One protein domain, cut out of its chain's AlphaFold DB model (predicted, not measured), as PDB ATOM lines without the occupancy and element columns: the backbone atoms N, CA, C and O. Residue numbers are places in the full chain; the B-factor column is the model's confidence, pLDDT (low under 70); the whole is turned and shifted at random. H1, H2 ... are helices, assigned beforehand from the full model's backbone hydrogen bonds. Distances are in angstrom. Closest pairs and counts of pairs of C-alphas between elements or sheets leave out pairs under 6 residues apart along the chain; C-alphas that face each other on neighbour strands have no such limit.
ATOM      1  N   CYS A  47     104.344  72.143  97.159       58.31
ATOM      2  CA  CYS A  47     104.047  71.363  95.950       58.31
ATOM      3  C   CYS A  47     102.564  70.989  95.761       58.31
ATOM      4  O   CYS A  47     102.206  69.892  95.347       58.31
ATOM      5  N   SER A  48     101.702  71.980  95.957       57.72
ATOM      6  CA  SER A  48     100.371  72.118  95.381       57.72
ATOM      7  C   SER A  48      99.162  71.629  96.161       57.72
ATOM      8  O   SER A  48      98.069  72.052  95.823       57.72
ATOM      9  N   ASN A  49      99.328  70.829  97.209       59.41
ATOM     10  CA  ASN A  49      98.252  70.474  98.142       59.41
ATOM     11  C   ASN A  49      98.875  70.143  99.491       59.41
ATOM     12  O   ASN A  49      98.799  69.014  99.955       59.41
ATOM     13  N   CYS A  50      99.600  71.093 100.085       63.78
ATOM     14  CA  CYS A  50     100.302  70.826 101.332       63.78
ATOM     15  C   CYS A  50      99.279  70.473 102.416       63.78
ATOM     16  O   CYS A  50      98.653  71.342 103.016       63.78
ATOM     17  N   PHE A  51      99.088  69.176 102.645       57.06
ATOM     18  CA  PHE A  51      98.144  68.634 103.619       57.06
ATOM     19  C   PHE A  51      98.506  69.039 105.048       57.06
ATOM     20  O   PHE A  51      97.666  68.961 105.936       57.06
ATOM     21  N   LEU A  52      99.736  69.516 105.252       61.25
ATOM     22  CA  LEU A  52     100.237  70.081 106.499       61.25
ATOM     23  C   LEU A  52      99.953  71.585 106.647       61.25
ATOM     24  O   LEU A  52     100.237  72.156 107.696       61.25
ATOM     25  N   ALA A  53      99.413  72.245 105.620       73.19
ATOM     26  CA  ALA A  53      99.104  73.664 105.684       73.19
ATOM     27  C   ALA A  53      97.815  73.943 106.473       73.19
ATOM     28  O   ALA A  53      97.056  73.042 106.850       73.19
ATOM     29  N   SER A  54      97.565  75.226 106.735       85.69
ATOM     30  CA  SER A  54      96.307  75.670 107.336       85.69
ATOM     31  C   SER A  54      95.111  75.260 106.468       85.69
ATOM     32  O   SER A  54      95.235  75.122 105.251       85.69
ATOM     33  N   ARG A  55      93.919  75.141 107.067       87.56
ATOM     34  CA  ARG A  55      92.685  74.853 106.314       87.56
ATOM     35  C   ARG A  55      92.466  75.846 105.169       87.56
ATOM     36  O   ARG A  55      92.096  75.437 104.076       87.56
ATOM     37  N   ARG A  56      92.733  77.137 105.401       88.00
ATOM     38  CA  ARG A  56      92.644  78.186 104.373       88.00
ATOM     39  C   ARG A  56      93.558  77.885 103.184       88.00
ATOM     40  O   ARG A  56      93.116  77.973 102.042       88.00
ATOM     41  N   ASP A  57      94.801  77.500 103.448       87.00
ATOM     42  CA  ASP A  57      95.762  77.156 102.400       87.00
ATOM     43  C   ASP A  57      95.382  75.854 101.684       87.00
ATOM     44  O   ASP A  57      95.573  75.752 100.474       87.00
ATOM     45  N   SER A  58      94.780  74.887 102.385       88.75
ATOM     46  CA  SER A  58      94.230  73.675 101.765       88.75
ATOM     47  C   SER A  58      93.058  73.980 100.826       88.75
ATOM     48  O   SER A  58      93.003  73.409  99.741       88.75
ATOM     49  N   LEU A  59      92.159  74.907 101.187       90.38
ATOM     50  CA  LEU A  59      91.075  75.362 100.302       90.38
ATOM     51  C   LEU A  59      91.627  76.045  99.047       90.38
ATOM     52  O   LEU A  59      91.188  75.752  97.936       90.38
ATOM     53  N   ILE A  60      92.633  76.910  99.223       88.56
ATOM     54  CA  ILE A  60      93.339  77.546  98.107       88.56
ATOM     55  C   ILE A  60      93.985  76.490  97.204       88.56
ATOM     56  O   ILE A  60      93.847  76.584  95.989       88.56
ATOM     57  N   GLY A  61      94.684  75.504  97.776       87.69
ATOM     58  CA  GLY A  61      95.334  74.424  97.029       87.69
ATOM     59  C   GLY A  61      94.337  73.607  96.208       87.69
ATOM     60  O   GLY A  61      94.522  73.455  95.000       87.69
ATOM     61  N   ALA A  62      93.232  73.194  96.837       90.62
ATOM     62  CA  ALA A  62      92.179  72.421  96.187       90.62
ATOM     63  C   ALA A  62      91.559  73.165  94.991       90.62
ATOM     64  O   ALA A  62      91.367  72.570  93.933       90.62
ATOM     65  N   ALA A  63      91.290  74.468  95.132       90.38
ATOM     66  CA  ALA A  63      90.756  75.283  94.039       90.38
ATOM     67  C   ALA A  63      91.816  75.653  92.984       90.38
ATOM     68  O   ALA A  63      91.480  75.844  91.819       90.38
ATOM     69  N   ARG A  64      93.095  75.762  93.366       88.50
ATOM     70  CA  ARG A  64      94.202  76.093  92.454       88.50
ATOM     71  C   ARG A  64      94.584  74.929  91.545       88.50
ATOM     72  O   ARG A  64      95.030  75.184  90.434       88.50
ATOM     73  N   ARG A  65      94.456  73.680  91.999       90.38
ATOM     74  CA  ARG A  65      94.738  72.473  91.198       90.38
ATOM     75  C   ARG A  65      93.574  71.493  91.249       90.38
ATOM     76  O   ARG A  65      93.666  70.465  91.927       90.38
ATOM     77  N   PRO A  66      92.479  71.791  90.532       91.94
ATOM     78  CA  PRO A  66      91.252  71.008  90.621       91.94
ATOM     79  C   PRO A  66      91.446  69.539  90.216       91.94
ATOM     80  O   PRO A  66      90.923  68.655  90.895       91.94
ATOM     81  N   ARG A  67      92.243  69.249  89.175       93.62
ATOM     82  CA  ARG A  67      92.538  67.864  88.752       93.62
ATOM     83  C   ARG A  67      93.335  67.093  89.799       93.62
ATOM     84  O   ARG A  67      92.975  65.970  90.142       93.62
ATOM     85  N   ALA A  68      94.387  67.699  90.353       92.19
ATOM     86  CA  ALA A  68      95.169  67.072  91.416       92.19
ATOM     87  C   ALA A  68      94.313  66.791  92.661       92.19
ATOM     88  O   ALA A  68      94.398  65.707  93.237       92.19
ATOM     89  N   ALA A  69      93.472  67.749  93.063       92.81
ATOM     90  CA  ALA A  69      92.554  67.591  94.187       92.81
ATOM     91  C   ALA A  69      91.553  66.450  93.943       92.81
ATOM     92  O   ALA A  69      91.370  65.604  94.817       92.81
ATOM     93  N   ALA A  70      90.964  66.374  92.746       94.81
ATOM     94  CA  ALA A  70      90.055  65.292  92.374       94.81
ATOM     95  C   ALA A  70      90.740  63.914  92.419       94.81
ATOM     96  O   ALA A  70      90.183  62.968  92.975       94.81
ATOM     97  N   LEU A  71      91.973  63.809  91.911       94.88
ATOM     98  CA  LEU A  71      92.744  62.566  91.961       94.88
ATOM     99  C   LEU A  71      93.046  62.136  93.404       94.88
ATOM    100  O   LEU A  71      92.939  60.955  93.729       94.88
ATOM    101  N   ILE A  72      93.376  63.083  94.288       93.25
ATOM    102  CA  ILE A  72      93.565  62.802  95.717       93.25
ATOM    103  C   ILE A  72      92.258  62.318  96.350       93.25
ATOM    104  O   ILE A  72      92.274  61.301  97.036       93.25
ATOM    105  N   ALA A  73      91.132  62.993  96.099       94.06
ATOM    106  CA  ALA A  73      89.830  62.570  96.618       94.06
ATOM    107  C   ALA A  73      89.480  61.138  96.183       94.06
ATOM    108  O   ALA A  73      88.999  60.351  96.996       94.06
ATOM    109  N   HIS A  74      89.799  60.772  94.938       95.69
ATOM    110  CA  HIS A  74      89.618  59.409  94.448       95.69
ATOM    111  C   HIS A  74      90.528  58.393  95.162       95.69
ATOM    112  O   HIS A  74      90.087  57.299  95.509       95.69
ATOM    113  N   VAL A  75      91.788  58.751  95.440       93.19
ATOM    114  CA  VAL A  75      92.690  57.906  96.243       93.19
ATOM    115  C   VAL A  75      92.130  57.692  97.652       93.19
ATOM    116  O   VAL A  75      92.116  56.553  98.120       93.19
ATOM    117  N   GLU A  76      91.661  58.752  98.314       91.69
ATOM    118  CA  GLU A  76      91.069  58.664  99.657       91.69
ATOM    119  C   GLU A  76      89.822  57.771  99.674       91.69
ATOM    120  O   GLU A  76      89.636  56.986 100.603       91.69
ATOM    121  N   GLU A  77      88.989  57.856  98.635       92.00
ATOM    122  CA  GLU A  77      87.801  57.020  98.464       92.00
ATOM    123  C   GLU A  77      88.160  55.539  98.292       92.00
ATOM    124  O   GLU A  77      87.674  54.703  99.052       92.00
ATOM    125  N   VAL A  78      89.054  55.210  97.353       92.00
ATOM    126  CA  VAL A  78      89.435  53.816  97.058       92.00
ATOM    127  C   VAL A  78      90.205  53.175  98.210       92.00
ATOM    128  O   VAL A  78      90.039  51.989  98.494       92.00
ATOM    129  N   ARG A  79      91.086  53.930  98.874       88.19
ATOM    130  CA  ARG A  79      91.911  53.409  99.977       88.19
ATOM    131  C   ARG A  79      91.229  53.505 101.333       88.19
ATOM    132  O   ARG A  79      91.732  52.927 102.296       88.19
ATOM    133  N   GLY A  80      90.110  54.224 101.411       85.94
ATOM    134  CA  GLY A  80      89.430  54.505 102.663       85.94
ATOM    135  C   GLY A  80      90.369  55.166 103.666       85.94
ATOM    136  O   GLY A  80      90.388  54.746 104.814       85.94
ATOM    137  N   ASP A  81      91.201  56.123 103.250       85.00
ATOM    138  CA  ASP A  81      92.117  56.828 104.157       85.00
ATOM    139  C   ASP A  81      92.181  58.331 103.880       85.00
ATOM    140  O   ASP A  81      92.110  58.774 102.740       85.00
ATOM    141  N   SER A  82      92.318  59.078 104.970       86.06
ATOM    142  CA  SER A  82      92.631  60.496 105.101       86.06
ATOM    143  C   SER A  82      94.041  60.914 104.699       86.06
ATOM    144  O   SER A  82      94.959  60.511 105.410       86.06
ATOM    145  N   PHE A  83      94.282  61.818 103.740       81.25
ATOM    146  CA  PHE A  83      95.561  62.558 103.796       81.25
ATOM    147  C   PHE A  83      95.625  63.486 105.016       81.25
ATOM    148  O   PHE A  83      96.696  63.713 105.582       81.25
ATOM    149  N   ARG A  84      94.470  64.020 105.426       84.12
ATOM    150  CA  ARG A  84      94.300  64.797 106.652       84.12
ATOM    151  C   ARG A  84      93.330  64.095 107.603       84.12
ATOM    152  O   ARG A  84      92.282  63.631 107.154       84.12
ATOM    153  N   PRO A  85      93.627  64.045 108.912       82.94
ATOM    154  CA  PRO A  85      92.753  63.386 109.881       82.94
ATOM    155  C   PRO A  85      91.483  64.191 110.198       82.94
ATOM    156  O   PRO A  85      90.528  63.637 110.729       82.94
ATOM    157  N   ASP A  86      91.469  65.498 109.922       84.88
ATOM    158  CA  ASP A  86      90.376  66.409 110.277       84.88
ATOM    159  C   ASP A  86      89.380  66.676 109.140       84.88
ATOM    160  O   ASP A  86      88.286  67.170 109.408       84.88
ATOM    161  N   ILE A  87      89.746  66.392 107.886       89.00
ATOM    162  CA  ILE A  87      88.931  66.722 106.711       89.00
ATOM    163  C   ILE A  87      89.341  65.884 105.495       89.00
ATOM    164  O   ILE A  87      90.532  65.652 105.283       89.00
ATOM    165  N   ARG A  88      88.374  65.464 104.670       91.44
ATOM    166  CA  ARG A  88      88.658  64.772 103.405       91.44
ATOM    167  C   ARG A  88      88.862  65.765 102.265       91.44
ATOM    168  O   ARG A  88      88.323  66.874 102.269       91.44
ATOM    169  N   MET A  89      89.588  65.352 101.233       93.12
ATOM    170  CA  MET A  89      89.799  66.154 100.031       93.12
ATOM    171  C   MET A  89      88.488  66.449  99.295       93.12
ATOM    172  O   MET A  89      88.311  67.564  98.812       93.12
ATOM    173  N   ARG A  90      87.531  65.508  99.268       95.12
ATOM    174  CA  ARG A  90      86.184  65.772  98.720       95.12
ATOM    175  C   ARG A  90      85.510  66.973  99.392       95.12
ATOM    176  O   ARG A  90      84.997  67.850  98.702       95.12
ATOM    177  N   ASP A  91      85.610  67.066 100.717       94.50
ATOM    178  CA  ASP A  91      85.003  68.148 101.489       94.50
ATOM    179  C   ASP A  91      85.756  69.461 101.244       94.50
ATOM    180  O   ASP A  91      85.145  70.519 101.125       94.50
ATOM    181  N   LEU A  92      87.087  69.415 101.108       93.25
ATOM    182  CA  LEU A  92      87.889  70.580 100.722       93.25
ATOM    183  C   LEU A  92      87.520  71.109  99.330       93.25
ATOM    184  O   LEU A  92      87.470  72.325  99.153       93.25
ATOM    185  N   ILE A  93      87.251  70.232  98.360       94.62
ATOM    186  CA  ILE A  93      86.802  70.619  97.012       94.62
ATOM    187  C   ILE A  93      85.423  71.282  97.072       94.62
ATOM    188  O   ILE A  93      85.205  72.309  96.436       94.62
ATOM    189  N   GLU A  94      84.485  70.716  97.830       96.00
ATOM    190  CA  GLU A  94      83.154  71.305  97.999       96.00
ATOM    191  C   GLU A  94      83.233  72.667  98.701       96.00
ATOM    192  O   GLU A  94      82.670  73.655  98.227       96.00
ATOM    193  N   LEU A  95      83.991  72.748  99.796       95.44
ATOM    194  CA  LEU A  95      84.183  73.982 100.551       95.44
ATOM    195  C   LEU A  95      84.896  75.061  99.735       95.44
ATOM    196  O   LEU A  95      84.568  76.231  99.896       95.44
ATOM    197  N   SER A  96      85.844  74.701  98.868       92.81
ATOM    198  CA  SER A  96      86.599  75.674  98.069       92.81
ATOM    199  C   SER A  96      85.770  76.328  96.959       92.81
ATOM    200  O   SER A  96      86.154  77.379  96.450       92.81
ATOM    201  N   ARG A  97      84.614  75.747  96.617       94.06
ATOM    202  CA  ARG A  97      83.654  76.286  95.639       94.06
ATOM    203  C   ARG A  97      82.641  77.250  96.251       94.06
ATOM    204  O   ARG A  97      81.855  77.848  95.518       94.06
ATOM    205  N   ARG A  98      82.602  77.377  97.579       95.50
ATOM    206  CA  ARG A  98      81.639  78.259  98.242       95.50
ATOM    207  C   ARG A  98      81.973  79.733  97.974       95.50
ATOM    208  O   ARG A  98      83.149  80.072  97.863       95.50
ATOM    209  N   PRO A  99      80.975  80.634  97.934       91.75
ATOM    210  CA  PRO A  99      81.218  82.063  97.710       91.75
ATOM    211  C   PRO A  99      82.131  82.725  98.754       91.75
ATOM    212  O   PRO A  99      82.815  83.694  98.442       91.75
ATOM    213  N   ASP A 100      82.142  82.204  99.985       91.12
ATOM    214  CA  ASP A 100      82.970  82.669 101.103       91.12
ATOM    215  C   ASP A 100      84.379  82.048 101.125       91.12
ATOM    216  O   ASP A 100      85.201  82.390 101.979       91.12
ATOM    217  N   ALA A 101      84.687  81.142 100.193       89.81
ATOM    218  CA  ALA A 101      85.987  80.499 100.118       89.81
ATOM    219  C   ALA A 101      87.079  81.463  99.619       89.81
ATOM    220  O   ALA A 101      86.831  82.330  98.774       89.81
ATOM    221  N   PRO A 102      88.333  81.304 100.083       87.31
ATOM    222  CA  PRO A 102      89.442  82.069  99.539       87.31
ATOM    223  C   PRO A 102      89.613  81.751  98.049       87.31
ATOM    224  O   PRO A 102      89.671  80.588  97.654       87.31
ATOM    225  N   ARG A 103      89.760  82.790  97.217       86.44
ATOM    226  CA  ARG A 103      89.998  82.620  95.774       86.44
ATOM    227  C   ARG A 103      91.241  81.740  95.523       86.44
ATOM    228  O   ARG A 103      92.170  81.782  96.336       86.44
ATOM    229  N   PRO A 104      91.349  81.023  94.390       83.56
ATOM    230  CA  PRO A 104      92.548  80.254  94.012       83.56
ATOM    231  C   PRO A 104      93.665  81.090  93.368       83.56
ATOM    232  O   PRO A 104      94.842  80.710  93.416       83.56
ATOM    233  N   GLY A 105      93.332  82.277  92.850       82.25
ATOM    234  CA  GLY A 105      94.275  83.147  92.147       82.25
ATOM    235  C   GLY A 105      94.554  82.515  90.800       82.25
ATOM    236  O   GLY A 105      93.618  82.297  90.042       82.25
ATOM    237  N   VAL A 106      95.804  82.135  90.544       83.12
ATOM    238  CA  VAL A 106      96.114  81.267  89.402       83.12
ATOM    239  C   VAL A 106      95.507  79.895  89.634       83.12
ATOM    240  O   VAL A 106      95.759  79.289  90.678       83.12
ATOM    241  N   VAL A 107      94.756  79.418  88.647       87.94
ATOM    242  CA  VAL A 107      94.367  78.016  88.512       87.94
ATOM    243  C   VAL A 107      95.370  77.352  87.573       87.94
ATOM    244  O   VAL A 107      95.725  77.901  86.534       87.94
ATOM    245  N   ILE A 108      95.888  76.203  87.987       86.75
ATOM    246  CA  ILE A 108      96.788  75.373  87.198       86.75
ATOM    247  C   ILE A 108      95.947  74.193  86.715       86.75
ATOM    248  O   ILE A 108      95.608  73.303  87.496       86.75
ATOM    249  N   GLU A 109      95.617  74.210  85.426       86.38
ATOM    250  CA  GLU A 109      94.724  73.230  84.789       86.38
ATOM    251  C   GLU A 109      95.360  71.844  84.613       86.38
ATOM    252  O   GLU A 109      94.684  70.872  84.289       86.38
ATOM    253  N   ASP A 110      96.669  71.727  84.864       87.56
ATOM    254  CA  ASP A 110      97.394  70.456  84.832       87.56
ATOM    255  C   ASP A 110      97.321  69.723  83.475       87.56
ATOM    256  O   ASP A 110      97.464  68.510  83.405       87.56
ATOM    257  N   GLU A 111      97.153  70.450  82.368       85.44
ATOM    258  CA  GLU A 111      96.963  69.915  81.002       85.44
ATOM    259  C   GLU A 111      98.224  69.295  80.364       85.44
ATOM    260  O   GLU A 111      98.232  68.901  79.201       85.44
ATOM    261  N   GLY A 112      99.332  69.221  81.105       89.06
ATOM    262  CA  GLY A 112     100.603  68.738  80.577       89.06
ATOM    263  C   GLY A 112     100.707  67.204  80.537       89.06
ATOM    264  O   GLY A 112     100.247  66.525  81.459       89.06
ATOM    265  N   PRO A 113     101.475  66.632  79.585       93.25
ATOM    266  CA  PRO A 113     101.668  65.178  79.468       93.25
ATOM    267  C   PRO A 113     102.330  64.543  80.704       93.25
ATOM    268  O   PRO A 113     102.249  63.329  80.917       93.25
ATOM    269  N   GLY A 114     103.014  65.352  81.520       92.50
ATOM    270  CA  GLY A 114     103.554  64.929  82.809       92.50
ATOM    271  C   GLY A 114     102.459  64.582  83.819       92.50
ATOM    272  O   GLY A 114     102.564  63.551  84.487       92.50
ATOM    273  N   PHE A 115     101.398  65.392  83.892       93.06
ATOM    274  CA  PHE A 115     100.277  65.132  84.789       93.06
ATOM    275  C   PHE A 115      99.502  63.896  84.342       93.06
ATOM    276  O   PHE A 115      99.307  62.993  85.149       93.06
ATOM    277  N   ASP A 116      99.175  63.777  83.055       95.62
ATOM    278  CA  ASP A 116      98.427  62.619  82.546       95.62
ATOM    279  C   ASP A 116      99.171  61.298  82.787       95.62
ATOM    280  O   ASP A 116      98.575  60.264  83.091       95.62
ATOM    281  N   ARG A 117     100.507  61.308  82.673       96.69
ATOM    282  CA  ARG A 117     101.337  60.138  82.996       96.69
ATOM    283  C   ARG A 117     101.263  59.783  84.478       96.69
ATOM    284  O   ARG A 117     101.201  58.600  84.809       96.69
ATOM    285  N   MET A 118     101.316  60.777  85.358       95.81
ATOM    286  CA  MET A 118     101.170  60.572  86.798       95.81
ATOM    287  C   MET A 118      99.768  60.048  87.134       95.81
ATOM    288  O   MET A 118      99.666  59.053  87.845       95.81
ATOM    289  N   GLU A 119      98.718  60.664  86.592       96.25
ATOM    290  CA  GLU A 119      97.323  60.265  86.788       96.25
ATOM    291  C   GLU A 119      97.106  58.802  86.396       96.25
ATOM    292  O   GLU A 119      96.658  58.011  87.224       96.25
ATOM    293  N   ARG A 120      97.547  58.393  85.197       97.56
ATOM    294  CA  ARG A 120      97.481  56.984  84.770       97.56
ATOM    295  C   ARG A 120      98.164  56.038  85.756       97.56
ATOM    296  O   ARG A 120      97.562  55.045  86.152       97.56
ATOM    297  N   ARG A 121      99.380  56.365  86.208       97.12
ATOM    298  CA  ARG A 121     100.121  55.534  87.176       97.12
ATOM    299  C   ARG A 121      99.405  55.420  88.520       97.12
ATOM    300  O   ARG A 121      99.458  54.363  89.142       97.12
ATOM    301  N   VAL A 122      98.759  56.493  88.982       95.31
ATOM    302  CA  VAL A 122      97.949  56.461  90.209       95.31
ATOM    303  C   VAL A 122      96.750  55.538  90.012       95.31
ATOM    304  O   VAL A 122      96.557  54.633  90.819       95.31
ATOM    305  N   LEU A 123      95.996  55.705  88.924       96.50
ATOM    306  CA  LEU A 123      94.820  54.881  88.628       96.50
ATOM    307  C   LEU A 123      95.172  53.394  88.459       96.50
ATOM    308  O   LEU A 123      94.454  52.531  88.956       96.50
ATOM    309  N   GLU A 124      96.294  53.079  87.813       97.12
ATOM    310  CA  GLU A 124      96.819  51.711  87.718       97.12
ATOM    311  C   GLU A 124      97.172  51.146  89.098       97.12
ATOM    312  O   GLU A 124      96.774  50.031  89.431       97.12
ATOM    313  N   ALA A 125      97.863  51.925  89.932       93.88
ATOM    314  CA  ALA A 125      98.224  51.504  91.280       93.88
ATOM    315  C   ALA A 125      96.996  51.287  92.178       93.88
ATOM    316  O   ALA A 125      97.034  50.420  93.048       93.88
ATOM    317  N   LEU A 126      95.914  52.051  91.989       93.25
ATOM    318  CA  LEU A 126      94.664  51.904  92.744       93.25
ATOM    319  C   LEU A 126      93.938  50.580  92.474       93.25
ATOM    320  O   LEU A 126      93.211  50.119  93.348       93.25
ATOM    321  N   ARG A 127      94.186  49.928  91.331       94.19
ATOM    322  CA  ARG A 127      93.637  48.595  91.010       94.19
ATOM    323  C   ARG A 127      94.327  47.455  91.757       94.19
ATOM    324  O   ARG A 127      93.828  46.336  91.752       94.19
ATOM    325  N   LEU A 128      95.492  47.719  92.344       91.50
ATOM    326  CA  LEU A 128      96.252  46.732  93.100       91.50
ATOM    327  C   LEU A 128      95.856  46.766  94.576       91.50
ATOM    328  O   LEU A 128      95.587  47.839  95.139       91.50
ATOM    329  N   GLU A 129      95.922  45.598  95.215       86.62
ATOM    330  CA  GLU A 129      95.776  45.470  96.663       86.62
ATOM    331  C   GLU A 129      96.733  46.428  97.395       86.62
ATOM    332  O   GLU A 129      97.905  46.579  97.014       86.62
ATOM    333  N   PRO A 130      96.254  47.132  98.435       84.38
ATOM    334  CA  PRO A 130      97.074  48.086  99.150       84.38
ATOM    335  C   PRO A 130      98.201  47.363  99.891       84.38
ATOM    336  O   PRO A 130      97.985  46.446 100.677       84.38
ATOM    337  N   ARG A 131      99.436  47.846  99.712       80.06
ATOM    338  CA  ARG A 131     100.618  47.315 100.420       80.06
ATOM    339  C   ARG A 131     100.548  47.487 101.944       80.06
ATOM    340  O   ARG A 131     101.288  46.827 102.667       80.06
TER     341      ARG A 131
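AT A GLANCE: This is residues 47 to 131 of the 151 residues of an uncharacterized protein of Streptomyces kaniharaensis (UniProt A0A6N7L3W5). H2 is in the middle, with H4 beside it on one side, H3 folded back on the other, and H1 across H3. A long loop, residues 97 to 112, leads round the outside from H3 to H4. The printed part has 85 residues with four named helices, H1 to H4 in that order, and no named strand: all helix. It is compact, radius of gyration of the C-alphas 13.1 A, spanning 39 by 30 by 19 A.

HOW THE PARTS SIT: H1, residues 55 to 64, touches H3, residues 89 to 96, about perpendicular at 88 degrees; the closest C-alphas, Leu 59 and Ser 96, are 5.0 A apart. H1 and H2, residues 66 to 79, touch only at the corner, closest C-alphas Ala 62 and Ala 69, 5.2 A. H2 and H3 form a helical hairpin at a shallow tilt of 34.8 degrees, only just short of steep, opposite ways; C-alphas 73 and 89 are closest, 4.9 A. H4, residues 113 to 126, touches H2 at 12 degrees, a shallow tilt, the same way, closest C-alphas 78 and 126, 7.0 A. H4 is apart from H1 and H3. In all four helices every O i to N i+4 pair is within hydrogen-bond range.

IN THESE COORDINATES: H1, 14.0 A, begins at C-alpha 55 (92.685, 74.853, 106.314). H2 is 19.9 A long, H3 10.2 A. H4, 20.0 A, ends at C-alpha 126 (94.664, 51.904, 92.744).

THE WHOLE: The farthest C-alphas, Pro 99 and Arg 131, are 39.9 A apart. The printed part has no cut; the link H3 to H4 is long. Model pLDDT is under 70 at residues 47 to 52.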